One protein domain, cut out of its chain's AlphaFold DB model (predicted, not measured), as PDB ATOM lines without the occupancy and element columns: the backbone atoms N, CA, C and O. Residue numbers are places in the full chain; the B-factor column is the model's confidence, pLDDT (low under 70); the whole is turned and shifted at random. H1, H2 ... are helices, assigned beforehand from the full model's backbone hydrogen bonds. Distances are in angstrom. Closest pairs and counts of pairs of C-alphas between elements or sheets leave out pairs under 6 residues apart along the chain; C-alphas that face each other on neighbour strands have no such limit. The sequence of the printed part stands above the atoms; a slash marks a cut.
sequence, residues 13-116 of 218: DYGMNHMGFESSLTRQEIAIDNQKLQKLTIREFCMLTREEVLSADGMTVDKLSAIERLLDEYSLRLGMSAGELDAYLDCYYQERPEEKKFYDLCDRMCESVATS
ATOM      1  N   ASP A  13     -27.423 -17.719  17.662       72.00
ATOM      2  CA  ASP A  13     -26.271 -18.057  18.509       72.00
ATOM      3  C   ASP A  13     -26.011 -19.567  18.589       72.00
ATOM      4  O   ASP A  13     -24.864 -20.015  18.536       72.00
ATOM      5  N   TYR A  14     -27.063 -20.377  18.723       71.00
ATOM      6  CA  TYR A  14     -26.916 -21.828  18.801       71.00
ATOM      7  C   TYR A  14     -26.499 -22.413  17.449       71.00
ATOM      8  O   TYR A  14     -25.587 -23.239  17.386       71.00
ATOM      9  N   GLY A  15     -27.109 -21.928  16.367       71.56
ATOM     10  CA  GLY A  15     -26.768 -22.268  14.993       71.56
ATOM     11  C   GLY A  15     -25.314 -21.968  14.661       71.56
ATOM     12  O   GLY A  15     -24.587 -22.855  14.222       71.56
ATOM     13  N   MET A  16     -24.865 -20.742  14.929       73.38
ATOM     14  CA  MET A  16     -23.486 -20.314  14.685       73.38
ATOM     15  C   MET A  16     -22.480 -21.095  15.523       73.38
ATOM     16  O   MET A  16     -21.430 -21.468  15.006       73.38
ATOM     17  N   ASN A  17     -22.797 -21.404  16.783       71.25
ATOM     18  CA  ASN A  17     -21.944 -22.264  17.601       71.25
ATOM     19  C   ASN A  17     -21.866 -23.686  17.036       71.25
ATOM     20  O   ASN A  17     -20.778 -24.251  16.995       71.25
ATOM     21  N   HIS A  18     -22.977 -24.256  16.566       67.12
ATOM     22  CA  HIS A  18     -22.993 -25.586  15.958       67.12
ATOM     23  C   HIS A  18     -22.207 -25.623  14.636       67.12
ATOM     24  O   HIS A  18     -21.409 -26.534  14.422       67.12
ATOM     25  N   MET A  19     -22.389 -24.620  13.770       65.81
ATOM     26  CA  MET A  19     -21.646 -24.485  12.508       65.81
ATOM     27  C   MET A  19     -20.148 -24.251  12.761       65.81
ATOM     28  O   MET A  19     -19.296 -24.914  12.170       65.81
ATOM     29  N   GLY A  20     -19.819 -23.365  13.706       58.16
ATOM     30  CA  GLY A  20     -18.444 -23.026  14.074       58.16
ATOM     31  C   GLY A  20     -17.683 -24.153  14.782       58.16
ATOM     32  O   GLY A  20     -16.461 -24.222  14.674       58.16
ATOM     33  N   PHE A  21     -18.376 -25.060  15.481       49.44
ATOM     34  CA  PHE A  21     -17.748 -26.219  16.131       49.44
ATOM     35  C   PHE A  21     -17.255 -27.260  15.116       49.44
ATOM     36  O   PHE A  21     -16.258 -27.940  15.363       49.44
ATOM     37  N   GLU A  22     -17.923 -27.379  13.964       50.25
ATOM     38  CA  GLU A  22     -17.500 -28.275  12.885       50.25
ATOM     39  C   GLU A  22     -16.355 -27.690  12.041       50.25
ATOM     40  O   GLU A  22     -15.506 -28.442  11.547       50.25
ATOM     41  N   SER A  23     -16.282 -26.361  11.903       48.19
ATOM     42  CA  SER A  23     -15.185 -25.665  11.224       48.19
ATOM     43  C   SER A  23     -14.001 -25.471  12.186       48.19
ATOM     44  O   SER A  23     -13.829 -24.432  12.817       48.19
ATOM     45  N   SER A  24     -13.167 -26.495  12.339       48.12
ATOM     46  CA  SER A  24     -12.067 -26.574  13.318       48.12
ATOM     47  C   SER A  24     -10.858 -25.640  13.071       48.12
ATOM     48  O   SER A  24      -9.716 -26.031  13.297       48.12
ATOM     49  N   LEU A  25     -11.065 -24.379  12.675       41.69
ATOM     50  CA  LEU A  25     -10.021 -23.353  12.564       41.69
ATOM     51  C   LEU A  25     -10.575 -21.986  12.989       41.69
ATOM     52  O   LEU A  25     -11.389 -21.383  12.303       41.69
ATOM     53  N   THR A  26     -10.062 -21.499  14.122       42.47
ATOM     54  CA  THR A  26     -10.430 -20.274  14.849       42.47
ATOM     55  C   THR A  26     -11.800 -20.310  15.523       42.47
ATOM     56  O   THR A  26     -12.809 -19.885  14.978       42.47
ATOM     57  N   ARG A  27     -11.788 -20.687  16.808       44.47
ATOM     58  CA  ARG A  27     -12.733 -20.205  17.822       44.47
ATOM     59  C   ARG A  27     -12.547 -18.686  17.972       44.47
ATOM     60  O   ARG A  27     -12.132 -18.203  19.018       44.47
ATOM     61  N   GLN A  28     -12.752 -17.922  16.897       47.34
ATOM     62  CA  GLN A  28     -13.252 -16.575  17.066       47.34
ATOM     63  C   GLN A  28     -14.647 -16.824  17.594       47.34
ATOM     64  O   GLN A  28     -15.528 -17.240  16.852       47.34
ATOM     65  N   GLU A  29     -14.808 -16.705  18.909       48.44
ATOM     66  CA  GLU A  29     -16.127 -16.499  19.469       48.44
ATOM     67  C   GLU A  29     -16.699 -15.339  18.663       48.44
ATOM     68  O   GLU A  29     -16.277 -14.190  18.814       48.44
ATOM     69  N   ILE A  30     -17.600 -15.648  17.728       54.53
ATOM     70  CA  ILE A  30     -18.452 -14.655  17.091       54.53
ATOM     71  C   ILE A  30     -19.453 -14.277  18.190       54.53
ATOM     72  O   ILE A  30     -20.635 -14.583  18.132       54.53
ATOM     73  N   ALA A  31     -18.922 -13.704  19.273       52.78
ATOM     74  CA  ALA A  31     -19.664 -13.100  20.346       52.78
ATOM     75  C   ALA A  31     -20.259 -11.846  19.722       52.78
ATOM     76  O   ALA A  31     -19.585 -10.839  19.460       52.78
ATOM     77  N   ILE A  32     -21.515 -11.988  19.328       58.25
ATOM     78  CA  ILE A  32     -22.331 -10.872  18.904       58.25
ATOM     79  C   ILE A  32     -22.919 -10.329  20.184       58.25
ATOM     80  O   ILE A  32     -23.868 -10.886  20.719       58.25
ATOM     81  N   ASP A  33     -22.354  -9.234  20.675       57.03
ATOM     82  CA  ASP A  33     -22.838  -8.548  21.878       57.03
ATOM     83  C   ASP A  33     -24.194  -7.854  21.647       57.03
ATOM     84  O   ASP A  33     -24.751  -7.209  22.538       57.03
ATOM     85  N   ASN A  34     -24.756  -7.976  20.439       65.25
ATOM     86  CA  ASN A  34     -26.018  -7.364  20.082       65.25
ATOM     87  C   ASN A  34     -27.204  -8.258  20.458       65.25
ATOM     88  O   ASN A  34     -27.592  -9.173  19.729       65.25
ATOM     89  N   GLN A  35     -27.851  -7.897  21.564       64.00
ATOM     90  CA  GLN A  35     -29.044  -8.557  22.094       64.00
ATOM     91  C   GLN A  35     -30.211  -8.656  21.088       64.00
ATOM     92  O   GLN A  35     -31.102  -9.484  21.273       64.00
ATOM     93  N   LYS A  36     -30.255  -7.814  20.040       67.12
ATOM     94  CA  LYS A  36     -31.282  -7.904  18.988       67.12
ATOM     95  C   LYS A  36     -31.006  -9.044  18.015       67.12
ATOM     96  O   LYS A  36     -31.947  -9.728  17.645       67.12
ATOM     97  N   LEU A  37     -29.745  -9.261  17.642       67.50
ATOM     98  CA  LEU A  37     -29.353 -10.328  16.715       67.50
ATOM     99  C   LEU A  37     -29.337 -11.702  17.402       67.50
ATOM    100  O   LEU A  37     -29.747 -12.681  16.792       67.50
ATOM    101  N   GLN A  38     -28.978 -11.762  18.691       66.69
ATOM    102  CA  GLN A  38     -29.020 -12.997  19.497       66.69
ATOM    103  C   GLN A  38     -30.429 -13.604  19.620       66.69
ATOM    104  O   GLN A  38     -30.590 -14.799  19.861       66.69
ATOM    105  N   LYS A  39     -31.470 -12.773  19.485       72.00
ATOM    106  CA  LYS A  39     -32.871 -13.210  19.561       72.00
ATOM    107  C   LYS A  39     -33.416 -13.743  18.240       72.00
ATOM    108  O   LYS A  39     -34.508 -14.301  18.258       72.00
ATOM    109  N   LEU A  40     -32.699 -13.549  17.133       79.00
ATOM    110  CA  LEU A  40     -33.151 -13.990  15.821       79.00
ATOM    111  C   LEU A  40     -32.867 -15.477  15.621       79.00
ATOM    112  O   LEU A  40     -31.933 -16.046  16.190       79.00
ATOM    113  N   THR A  41     -33.670 -16.102  14.776       80.94
ATOM    114  CA  THR A  41     -33.382 -17.414  14.189       80.94
ATOM    115  C   THR A  41     -32.409 -17.280  13.015       80.94
ATOM    116  O   THR A  41     -32.249 -16.195  12.447       80.94
ATOM    117  N   ILE A  42     -31.760 -18.377  12.608       81.12
ATOM    118  CA  ILE A  42     -30.931 -18.382  11.386       81.12
ATOM    119  C   ILE A  42     -31.781 -17.961  10.177       81.12
ATOM    120  O   ILE A  42     -31.315 -17.202   9.332       81.12
ATOM    121  N   ARG A  43     -33.048 -18.396  10.126       81.62
ATOM    122  CA  ARG A  43     -34.011 -18.020   9.086       81.62
ATOM    123  C   ARG A  43     -34.201 -16.508   8.996       81.62
ATOM    124  O   ARG A  43     -34.032 -15.943   7.919       81.62
ATOM    125  N   GLU A  44     -34.517 -15.858  10.112       82.12
ATOM    126  CA  GLU A  44     -34.696 -14.402  10.167       82.12
ATOM    127  C   GLU A  44     -33.399 -13.659   9.844       82.12
ATOM    128  O   GLU A  44     -33.427 -12.646   9.151       82.12
ATOM    129  N   PHE A  45     -32.252 -14.182  10.283       83.19
ATOM    130  CA  PHE A  45     -30.954 -13.596   9.967       83.19
ATOM    131  C   PHE A  45     -30.639 -13.653   8.465       83.19
ATOM    132  O   PHE A  45     -30.212 -12.653   7.892       83.19
ATOM    133  N   CYS A  46     -30.902 -14.781   7.800       84.00
ATOM    134  CA  CYS A  46     -30.704 -14.929   6.357       84.00
ATOM    135  C   CYS A  46     -31.643 -14.041   5.522       84.00
ATOM    136  O   CYS A  46     -31.338 -13.768   4.364       84.00
ATOM    137  N   MET A  47     -32.760 -13.572   6.085       84.69
ATOM    138  CA  MET A  47     -33.639 -12.598   5.424       84.69
ATOM    139  C   MET A  47     -33.103 -11.163   5.491       84.69
ATOM    140  O   MET A  47     -33.506 -10.335   4.675       84.69
ATOM    141  N   LEU A  48     -32.202 -10.857   6.430       83.88
ATOM    142  CA  LEU A  48     -31.639  -9.518   6.564       83.88
ATOM    143  C   LEU A  48     -30.684  -9.198   5.418       83.88
ATOM    144  O   LEU A  48     -29.929 -10.045   4.928       83.88
ATOM    145  N   THR A  49     -30.680  -7.931   5.025       84.06
ATOM    146  CA  THR A  49     -29.694  -7.401   4.087       84.06
ATOM    147  C   THR A  49     -28.386  -7.069   4.803       84.06
ATOM    148  O   THR A  49     -28.343  -6.781   6.002       84.06
ATOM    149  N   ARG A  50     -27.285  -7.051   4.044       80.12
ATOM    150  CA  ARG A  50     -25.955  -6.680   4.555       80.12
ATOM    151  C   ARG A  50     -25.965  -5.314   5.256       80.12
ATOM    152  O   ARG A  50     -25.281  -5.127   6.256       80.12
ATOM    153  N   GLU A  51     -26.752  -4.371   4.742       78.06
ATOM    154  CA  GLU A  51     -26.860  -3.003   5.260       78.06
ATOM    155  C   GLU A  51     -27.571  -2.951   6.620       78.06
ATOM    156  O   GLU A  51     -27.140  -2.231   7.522       78.06
ATOM    157  N   GLU A  52     -28.611  -3.765   6.807       77.31
ATOM    158  CA  GLU A  52     -29.351  -3.862   8.069       77.31
ATOM    159  C   GLU A  52     -28.511  -4.508   9.174       77.31
ATOM    160  O   GLU A  52     -28.531  -4.049  10.317       77.31
ATOM    161  N   VAL A  53     -27.712  -5.523   8.829       75.00
ATOM    162  CA  VAL A  53     -26.812  -6.190   9.781       75.00
ATOM    163  C   VAL A  53     -25.649  -5.279  10.187       75.00
ATOM    164  O   VAL A  53     -25.266  -5.260  11.355       75.00
ATOM    165  N   LEU A  54     -25.113  -4.476   9.262       76.00
ATOM    166  CA  LEU A  54     -24.067  -3.484   9.563       76.00
ATOM    167  C   LEU A  54     -24.588  -2.270  10.342       76.00
ATOM    168  O   LEU A  54     -23.818  -1.614  11.036       76.00
ATOM    169  N   SER A  55     -25.888  -1.982  10.250       73.31
ATOM    170  CA  SER A  55     -26.539  -0.936  11.047       73.31
ATOM    171  C   SER A  55     -26.743  -1.346  12.513       73.31
ATOM    172  O   SER A  55     -27.107  -0.513  13.346       73.31
ATOM    173  N   ALA A  56     -26.526  -2.621  12.848       68.19
ATOM    174  CA  ALA A  56     -26.628  -3.134  14.204       68.19
ATOM    175  C   ALA A  56     -25.356  -2.816  15.014       68.19
ATOM    176  O   ALA A  56     -24.239  -3.158  14.625       68.19
ATOM    177  N   ASP A  57     -25.541  -2.185  16.175       57.38
ATOM    178  CA  ASP A  57     -24.450  -1.775  17.065       57.38
ATOM    179  C   ASP A  57     -23.571  -2.980  17.471       57.38
ATOM    180  O   ASP A  57     -24.094  -4.037  17.839       57.38
ATOM    181  N   GLY A  58     -22.246  -2.849  17.355       63.97
ATOM    182  CA  GLY A  58     -21.271  -3.909  17.666       63.97
ATOM    183  C   GLY A  58     -20.889  -4.871  16.523       63.97
ATOM    184  O   GLY A  58     -20.055  -5.761  16.741       63.97
ATOM    185  N   MET A  59     -21.437  -4.705  15.311       66.12
ATOM    186  CA  MET A  59     -21.066  -5.511  14.139       66.12
ATOM    187  C   MET A  59     -19.926  -4.862  13.337       66.12
ATOM    188  O   MET A  59     -20.025  -3.718  12.900       66.12
ATOM    189  N   THR A  60     -18.834  -5.599  13.111       75.12
ATOM    190  CA  THR A  60     -17.739  -5.171  12.225       75.12
ATOM    191  C   THR A  60     -17.827  -5.889  10.881       75.12
ATOM    192  O   THR A  60     -18.325  -7.012  10.796       75.12
ATOM    193  N   VAL A  61     -17.308  -5.261   9.822       77.12
ATOM    194  CA  VAL A  61     -17.293  -5.839   8.464       77.12
ATOM    195  C   VAL A  61     -16.576  -7.195   8.442       77.12
ATOM    196  O   VAL A  61     -17.048  -8.122   7.790       77.12
ATOM    197  N   ASP A  62     -15.506  -7.346   9.226       75.88
ATOM    198  CA  ASP A  62     -14.746  -8.599   9.324       75.88
ATOM    199  C   ASP A  62     -15.559  -9.735   9.964       75.88
ATOM    200  O   ASP A  62     -15.515 -10.871   9.492       75.88
ATOM    201  N   LYS A  63     -16.349  -9.430  11.008       73.56
ATOM    202  CA  LYS A  63     -17.252 -10.406  11.644       73.56
ATOM    203  C   LYS A  63     -18.347 -10.841  10.674       73.56
ATOM    204  O   LYS A  63     -18.640 -12.029  10.583       73.56
ATOM    205  N   LEU A  64     -18.913  -9.898   9.920       77.06
ATOM    206  CA  LEU A  64     -19.956 -10.199   8.942       77.06
ATOM    207  C   LEU A  64     -19.437 -11.101   7.821       77.06
ATOM    208  O   LEU A  64     -20.086 -12.084   7.485       77.06
ATOM    209  N   SER A  65     -18.242 -10.831   7.297       79.31
ATOM    210  CA  SER A  65     -17.640 -11.677   6.264       79.31
ATOM    211  C   SER A  65     -17.255 -13.072   6.768       79.31
ATOM    212  O   SER A  65     -17.317 -14.030   6.000       79.31
ATOM    213  N   ALA A  66     -16.913 -13.225   8.052       76.62
ATOM    214  CA  ALA A  66     -16.734 -14.547   8.655       76.62
ATOM    215  C   ALA A  66     -18.056 -15.334   8.724       76.62
ATOM    216  O   ALA A  66     -18.072 -16.524   8.415       76.62
ATOM    217  N   ILE A  67     -19.162 -14.665   9.075       76.88
ATOM    218  CA  ILE A  67     -20.505 -15.265   9.107       76.88
ATOM    219  C   ILE A  67     -20.972 -15.639   7.694       76.88
ATOM    220  O   ILE A  67     -21.425 -16.759   7.497       76.88
ATOM    221  N   GLU A  68     -20.821 -14.747   6.709       80.75
ATOM    222  CA  GLU A  68     -21.172 -15.016   5.302       80.75
ATOM    223  C   GLU A  68     -20.457 -16.271   4.786       80.75
ATOM    224  O   GLU A  68     -21.092 -17.155   4.219       80.75
ATOM    225  N   ARG A  69     -19.156 -16.407   5.074       81.38
ATOM    226  CA  ARG A  69     -18.376 -17.576   4.650       81.38
ATOM    227  C   ARG A  69     -18.859 -18.878   5.296       81.38
ATOM    228  O   ARG A  69     -18.823 -19.916   4.648       81.38
ATOM    229  N   LEU A  70     -19.289 -18.830   6.560       77.25
ATOM    230  CA  LEU A  70     -19.873 -19.988   7.241       77.25
ATOM    231  C   LEU A  70     -21.243 -20.340   6.659       77.25
ATOM    232  O   LEU A  70     -21.517 -21.509   6.427       77.25
ATOM    233  N   LEU A  71     -22.090 -19.350   6.378       80.56
ATOM    234  CA  LEU A  71     -23.392 -19.584   5.753       80.56
ATOM    235  C   LEU A  71     -23.247 -20.204   4.355       80.56
ATOM    236  O   LEU A  71     -23.968 -21.154   4.041       80.56
ATOM    237  N   ASP A  72     -22.264 -19.758   3.567       82.94
ATOM    238  CA  ASP A  72     -21.966 -20.318   2.245       82.94
ATOM    239  C   ASP A  72     -21.628 -21.823   2.309       82.94
ATOM    240  O   ASP A  72     -22.046 -22.589   1.435       82.94
ATOM    241  N   GLU A  73     -20.944 -22.291   3.364       80.25
ATOM    242  CA  GLU A  73     -20.653 -23.724   3.572       80.25
ATOM    243  C   GLU A  73     -21.928 -24.567   3.760       80.25
ATOM    244  O   GLU A  73     -21.959 -25.741   3.379       80.25
ATOM    245  N   TYR A  74     -22.994 -23.958   4.286       76.25
ATOM    246  CA  TYR A  74     -24.311 -24.572   4.482       76.25
ATOM    247  C   TYR A  74     -25.316 -24.214   3.374       76.25
ATOM    248  O   TYR A  74     -26.500 -24.541   3.488       76.25
ATOM    249  N   SER A  75     -24.847 -23.598   2.277       81.00
ATOM    250  CA  SER A  75     -25.658 -23.129   1.138       81.00
ATOM    251  C   SER A  75     -26.705 -22.065   1.501       81.00
ATOM    252  O   SER A  75     -27.760 -21.985   0.869       81.00
ATOM    253  N   LEU A  76     -26.414 -21.250   2.514       83.88
ATOM    254  CA  LEU A  76     -27.236 -20.129   2.963       83.88
ATOM    255  C   LEU A  76     -26.568 -18.802   2.581       83.88
ATOM    256  O   LEU A  76     -25.346 -18.705   2.547       83.88
ATOM    257  N   ARG A  77     -27.368 -17.764   2.321       85.06
ATOM    258  CA  ARG A  77     -26.885 -16.405   2.021       85.06
ATOM    259  C   ARG A  77     -27.734 -15.356   2.735       85.06
ATOM    260  O   ARG A  77     -28.875 -15.622   3.102       85.06
ATOM    261  N   LEU A  78     -27.187 -14.155   2.897       83.81
ATOM    262  CA  LEU A  78     -27.950 -12.992   3.356       83.81
ATOM    263  C   LEU A  78     -28.875 -12.475   2.242       83.81
ATOM    264  O   LEU A  78     -28.535 -12.547   1.059       83.81
ATOM    265  N   GLY A  79     -30.035 -11.941   2.619       83.12
ATOM    266  CA  GLY A  79     -31.070 -11.461   1.700       83.12
ATOM    267  C   GLY A  79     -31.832 -12.565   0.956       83.12
ATOM    268  O   GLY A  79     -32.326 -12.322  -0.147       83.12
ATOM    269  N   MET A  80     -31.918 -13.781   1.507       84.31
ATOM    270  CA  MET A  80     -32.759 -14.840   0.935       84.31
ATOM    271  C   MET A  80     -34.242 -14.497   1.076       84.31
ATOM    272  O   MET A  80     -34.696 -14.014   2.113       84.31
ATOM    273  N   SER A  81     -35.018 -14.798   0.035       86.12
ATOM    274  CA  SER A  81     -36.476 -14.678   0.118       86.12
ATOM    275  C   SER A  81     -37.071 -15.838   0.922       86.12
ATOM    276  O   SER A  81     -36.522 -16.940   0.917       86.12
ATOM    277  N   ALA A  82     -38.225 -15.625   1.564       81.88
ATOM    278  CA  ALA A  82     -38.895 -16.667   2.350       81.88
ATOM    279  C   ALA A  82     -39.100 -17.977   1.570       81.88
ATOM    280  O   ALA A  82     -38.845 -19.046   2.110       81.88
ATOM    281  N   GLY A  83     -39.430 -17.896   0.275       82.50
ATOM    282  CA  GLY A  83     -39.604 -19.083  -0.567       82.50
ATOM    283  C   GLY A  83     -38.317 -19.880  -0.819       82.50
ATOM    284  O   GLY A  83     -38.377 -21.095  -0.978       82.50
ATOM    285  N   GLU A  84     -37.146 -19.233  -0.827       85.19
ATOM    286  CA  GLU A  84     -35.858 -19.935  -0.958       85.19
ATOM    287  C   GLU A  84     -35.483 -20.669   0.336       85.19
ATOM    288  O   GLU A  84     -34.948 -21.776   0.288       85.19
ATOM    289  N   LEU A  85     -35.798 -20.071   1.488       85.00
ATOM    290  CA  LEU A  85     -35.597 -20.678   2.807       85.00
ATOM    291  C   LEU A  85     -36.562 -21.846   3.048       85.00
ATOM    292  O   LEU A  85     -36.147 -22.878   3.570       85.00
ATOM    293  N   ASP A  86     -37.815 -21.724   2.608       83.75
ATOM    294  CA  ASP A  86     -38.803 -22.802   2.709       83.75
ATOM    295  C   ASP A  86     -38.407 -23.992   1.822       83.75
ATOM    296  O   ASP A  86     -38.416 -25.134   2.276       83.75
ATOM    297  N   ALA A  87     -37.937 -23.734   0.595       85.88
ATOM    298  CA  ALA A  87     -37.400 -24.779  -0.277       85.88
ATOM    299  C   ALA A  87     -36.165 -25.473   0.332       85.88
ATOM    300  O   ALA A  87     -36.001 -26.689   0.201       85.88
ATOM    301  N   TYR A  88     -35.301 -24.722   1.023       86.12
ATOM    302  CA  TYR A  88     -34.165 -25.289   1.748       86.12
ATOM    303  C   TYR A  88     -34.617 -26.215   2.885       86.12
ATOM    304  O   TYR A  88     -34.092 -27.325   3.013       86.12
ATOM    305  N   LEU A  89     -35.602 -25.778   3.677       83.50
ATOM    306  CA  LEU A  89     -36.164 -26.540   4.792       83.50
ATOM    307  C   LEU A  89     -36.887 -27.809   4.310       83.50
ATOM    308  O   LEU A  89     -36.702 -28.885   4.881       83.50
ATOM    309  N   ASP A  90     -37.632 -27.723   3.209       85.00
ATOM    310  CA  ASP A  90     -38.266 -28.883   2.581       85.00
ATOM    311  C   ASP A  90     -37.228 -29.921   2.149       85.00
ATOM    312  O   ASP A  90     -37.388 -31.116   2.415       85.00
ATOM    313  N   CYS A  91     -36.129 -29.484   1.533       83.88
ATOM    314  CA  CYS A  91     -35.035 -30.383   1.191       83.88
ATOM    315  C   CYS A  91     -34.327 -30.960   2.432       83.88
ATOM    316  O   CYS A  91     -33.969 -32.136   2.419       83.88
ATOM    317  N   TYR A  92     -34.160 -30.184   3.510       83.00
ATOM    318  CA  TYR A  92     -33.619 -30.681   4.784       83.00
ATOM    319  C   TYR A  92     -34.464 -31.837   5.335       83.00
ATOM    320  O   TYR A  92     -33.940 -32.897   5.683       83.00
ATOM    321  N   TYR A  93     -35.788 -31.682   5.346       81.50
ATOM    322  CA  TYR A  93     -36.691 -32.719   5.837       81.50
ATOM    323  C   TYR A  93     -36.837 -33.923   4.903       81.50
ATOM    324  O   TYR A  93     -37.108 -35.026   5.381       81.50
ATOM    325  N   GLN A  94     -36.643 -33.753   3.591       84.12
ATOM    326  CA  GLN A  94     -36.551 -34.885   2.660       84.12
ATOM    327  C   GLN A  94     -35.350 -35.779   2.984       84.12
ATOM    328  O   GLN A  94     -35.459 -37.003   2.915       84.12
ATOM    329  N   GLU A  95     -34.226 -35.177   3.373       82.00
ATOM    330  CA  GLU A  95     -33.023 -35.902   3.786       82.00
ATOM    331  C   GLU A  95     -33.159 -36.496   5.202       82.00
ATOM    332  O   GLU A  95     -32.540 -37.521   5.495       82.00
ATOM    333  N   ARG A  96     -33.998 -35.904   6.071       79.19
ATOM    334  CA  ARG A  96     -34.206 -36.333   7.470       79.19
ATOM    335  C   ARG A  96     -35.692 -36.471   7.851       79.19
ATOM    336  O   ARG A  96     -36.221 -35.674   8.633       79.19
ATOM    337  N   PRO A  97     -36.384 -37.525   7.379       81.25
ATOM    338  CA  PRO A  97     -37.824 -37.687   7.602       81.25
ATOM    339  C   PRO A  97     -38.202 -37.976   9.065       81.25
ATOM    340  O   PRO A  97     -39.342 -37.736   9.463       81.25
ATOM    341  N   GLU A  98     -37.285 -38.511   9.873       75.12
ATOM    342  CA  GLU A  98     -37.526 -38.764  11.301       75.12
ATOM    343  C   GLU A  98     -37.552 -37.471  12.119       75.12
ATOM    344  O   GLU A  98     -38.414 -37.317  12.985       75.12
ATOM    345  N   GLU A  99     -36.678 -36.514  11.796       74.56
ATOM    346  CA  GLU A  99     -36.670 -35.196  12.436       74.56
ATOM    347  C   GLU A  99     -37.957 -34.427  12.121       74.56
ATOM    348  O   GLU A  99     -38.562 -33.861  13.027       74.56
ATOM    349  N   LYS A 100     -38.458 -34.503  10.879       79.75
ATOM    350  CA  LYS A 100     -39.748 -33.898  10.515       79.75
ATOM    351  C   LYS A 100     -40.893 -34.398  11.402       79.75
ATOM    352  O   LYS A 100     -41.635 -33.604  11.965       79.75
ATOM    353  N   LYS A 101     -41.001 -35.720  11.592       78.56
ATOM    354  CA  LYS A 101     -42.040 -36.323  12.450       78.56
ATOM    355  C   LYS A 101     -41.956 -35.844  13.899       78.56
ATOM    356  O   LYS A 101     -42.986 -35.773  14.571       78.56
ATOM    357  N   PHE A 102     -40.745 -35.583  14.388       73.75
ATOM    358  CA  PHE A 102     -40.515 -35.063  15.729       73.75
ATOM    359  C   PHE A 102     -41.003 -33.615  15.860       73.75
ATOM    360  O   PHE A 102     -41.749 -33.320  16.796       73.75
ATOM    361  N   TYR A 103     -40.664 -32.741  14.909       71.38
ATOM    362  CA  TYR A 103     -41.127 -31.349  14.917       71.38
ATOM    363  C   TYR A 103     -42.646 -31.248  14.700       71.38
ATOM    364  O   TYR A 103     -43.317 -30.629  15.518       71.38
ATOM    365  N   ASP A 104     -43.222 -32.013  13.766       78.38
ATOM    366  CA  ASP A 104     -44.682 -32.098  13.558       78.38
ATOM    367  C   ASP A 104     -45.444 -32.582  14.816       78.38
ATOM    368  O   ASP A 104     -46.639 -32.328  15.002       78.38
ATOM    369  N   LEU A 105     -44.802 -33.379  15.681       75.75
ATOM    370  CA  LEU A 105     -45.371 -33.782  16.970       75.75
ATOM    371  C   LEU A 105     -45.282 -32.649  17.996       75.75
ATOM    372  O   LEU A 105     -46.259 -32.413  18.709       75.75
ATOM    373  N   CYS A 106     -44.140 -31.963  18.063       65.06
ATOM    374  CA  CYS A 106     -43.947 -30.814  18.942       65.06
ATOM    375  C   CYS A 106     -44.946 -29.699  18.614       65.06
ATOM    376  O   CYS A 106     -45.594 -29.193  19.527       65.06
ATOM    377  N   ASP A 107     -45.155 -29.400  17.333       69.19
ATOM    378  CA  ASP A 107     -46.093 -28.373  16.881       69.19
ATOM    379  C   ASP A 107     -47.529 -28.723  17.268       69.19
ATOM    380  O   ASP A 107     -48.209 -27.914  17.893       69.19
ATOM    381  N   ARG A 108     -47.966 -29.973  17.055       73.44
ATOM    382  CA  ARG A 108     -49.290 -30.438  17.516       73.44
ATOM    383  C   ARG A 108     -49.467 -30.329  19.030       73.44
ATOM    384  O   ARG A 108     -50.555 -30.001  19.507       73.44
ATOM    385  N   MET A 109     -48.420 -30.621  19.802       65.12
ATOM    386  CA  MET A 109     -48.457 -30.457  21.256       65.12
ATOM    387  C   MET A 109     -48.545 -28.975  21.640       65.12
ATOM    388  O   MET A 109     -49.356 -28.621  22.494       65.12
ATOM    389  N   CYS A 110     -47.783 -28.101  20.987       56.75
ATOM    390  CA  CYS A 110     -47.799 -26.662  21.229       56.75
ATOM    391  C   CYS A 110     -49.123 -26.005  20.806       56.75
ATOM    392  O   CYS A 110     -49.661 -25.203  21.565       56.75
ATOM    393  N   GLU A 111     -49.707 -26.388  19.671       59.94
ATOM    394  CA  GLU A 111     -51.021 -25.919  19.207       59.94
ATOM    395  C   GLU A 111     -52.136 -26.277  20.194       59.94
ATOM    396  O   GLU A 111     -53.000 -25.442  20.488       59.94
ATOM    397  N   SER A 112     -52.082 -27.486  20.771       55.91
ATOM    398  CA  SER A 112     -53.027 -27.920  21.810       55.91
ATOM    399  C   SER A 112     -52.913 -27.108  23.108       55.91
ATOM    400  O   SER A 112     -53.889 -26.956  23.842       55.91
ATOM    401  N   VAL A 113     -51.732 -26.543  23.380       50.16
ATOM    402  CA  VAL A 113     -51.461 -25.698  24.551       50.16
ATOM    403  C   VAL A 113     -51.834 -24.237  24.266       50.16
ATOM    404  O   VAL A 113     -52.480 -23.602  25.103       50.16
ATOM    405  N   ALA A 114     -51.521 -23.717  23.074       49.56
ATOM    406  CA  ALA A 114     -51.807 -22.344  22.651       49.56
ATOM    407  C   ALA A 114     -53.314 -22.039  22.566       49.56
ATOM    408  O   ALA A 114     -53.738 -20.944  22.932       49.56
ATOM    409  N   THR A 115     -54.147 -23.017  22.189       52.91
ATOM    410  CA  THR A 115     -55.618 -22.864  22.203       52.91
ATOM    411  C   THR A 115     -56.210 -22.721  23.610       52.91
ATOM    412  O   THR A 115     -57.349 -22.275  23.744       52.91
ATOM    413  N   SER A 116     -55.462 -23.069  24.664       52.41
ATOM    414  CA  SER A 116     -55.960 -23.079  26.046       52.41
ATOM    415  C   SER A 116     -55.478 -21.911  26.916       52.41
ATOM    416  O   SER A 116     -56.064 -21.685  27.971       52.41
TER     417      SER A 116
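What this domain is: This is residues 13 to 116 of the 218 residues of an uncharacterized protein of Bacteroides vulgatus dnLKV7 (UniProt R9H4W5). The longest helix, H6, sticks out as an arm with residues 102 to 116 free, making a V with H5, which joins a loosely packed body of H1 to H4 and unnamed residues 23 to 41. The 104 printed residues are all helix in class, with six named helices, H1 to H6 in order. The whole is only just loose, close to compact, with radius of gyration of the C-alphas 15.8 A and spans of 43 by 32 by 26 A.

How they stand to each other: H6, residues 97 to 114, and H5, residues 82 to 95, are close but not clearly touching; the closest C-alphas, of Tyr 93 and Lys 100, are 5.7 A apart. Their tilt is steep, 58 degrees, opposite ways. H5 and H2, residues 42 to 47, are close but not clearly touching; the closest C-alphas, of Arg 43 and Leu 85, are 7.0 A apart. H4, residues 61 to 73, only just touches H3, residues 50 to 54, with 3 pairs of C-alphas within 8 A; the closest, of Leu 54 and Val 61, are 7.3 A apart. H1, residues 13 to 22, and H4 are close but not clearly touching; the closest C-alphas, of Met 19 and Leu 70, are 7.1 A apart. Every O i to N i+4 pair is within hydrogen-bond range in H2 to H6; in H1, 5 of 6.

Where its parts are: H6 spans 25.6 A and H5 20.2 A. C-alpha 13 is at (-26.271, -18.057, 18.509), C-alpha 114 at (-51.807, -22.344, 22.651).

The domain as a whole: The C-alphas farthest apart, of Leu 25 and Ser 116, are 47.9 A apart. The printed part has no cut; the link H1 to H2 is long. pLDDT is under 70 in 35 residues, among them 18 to 38.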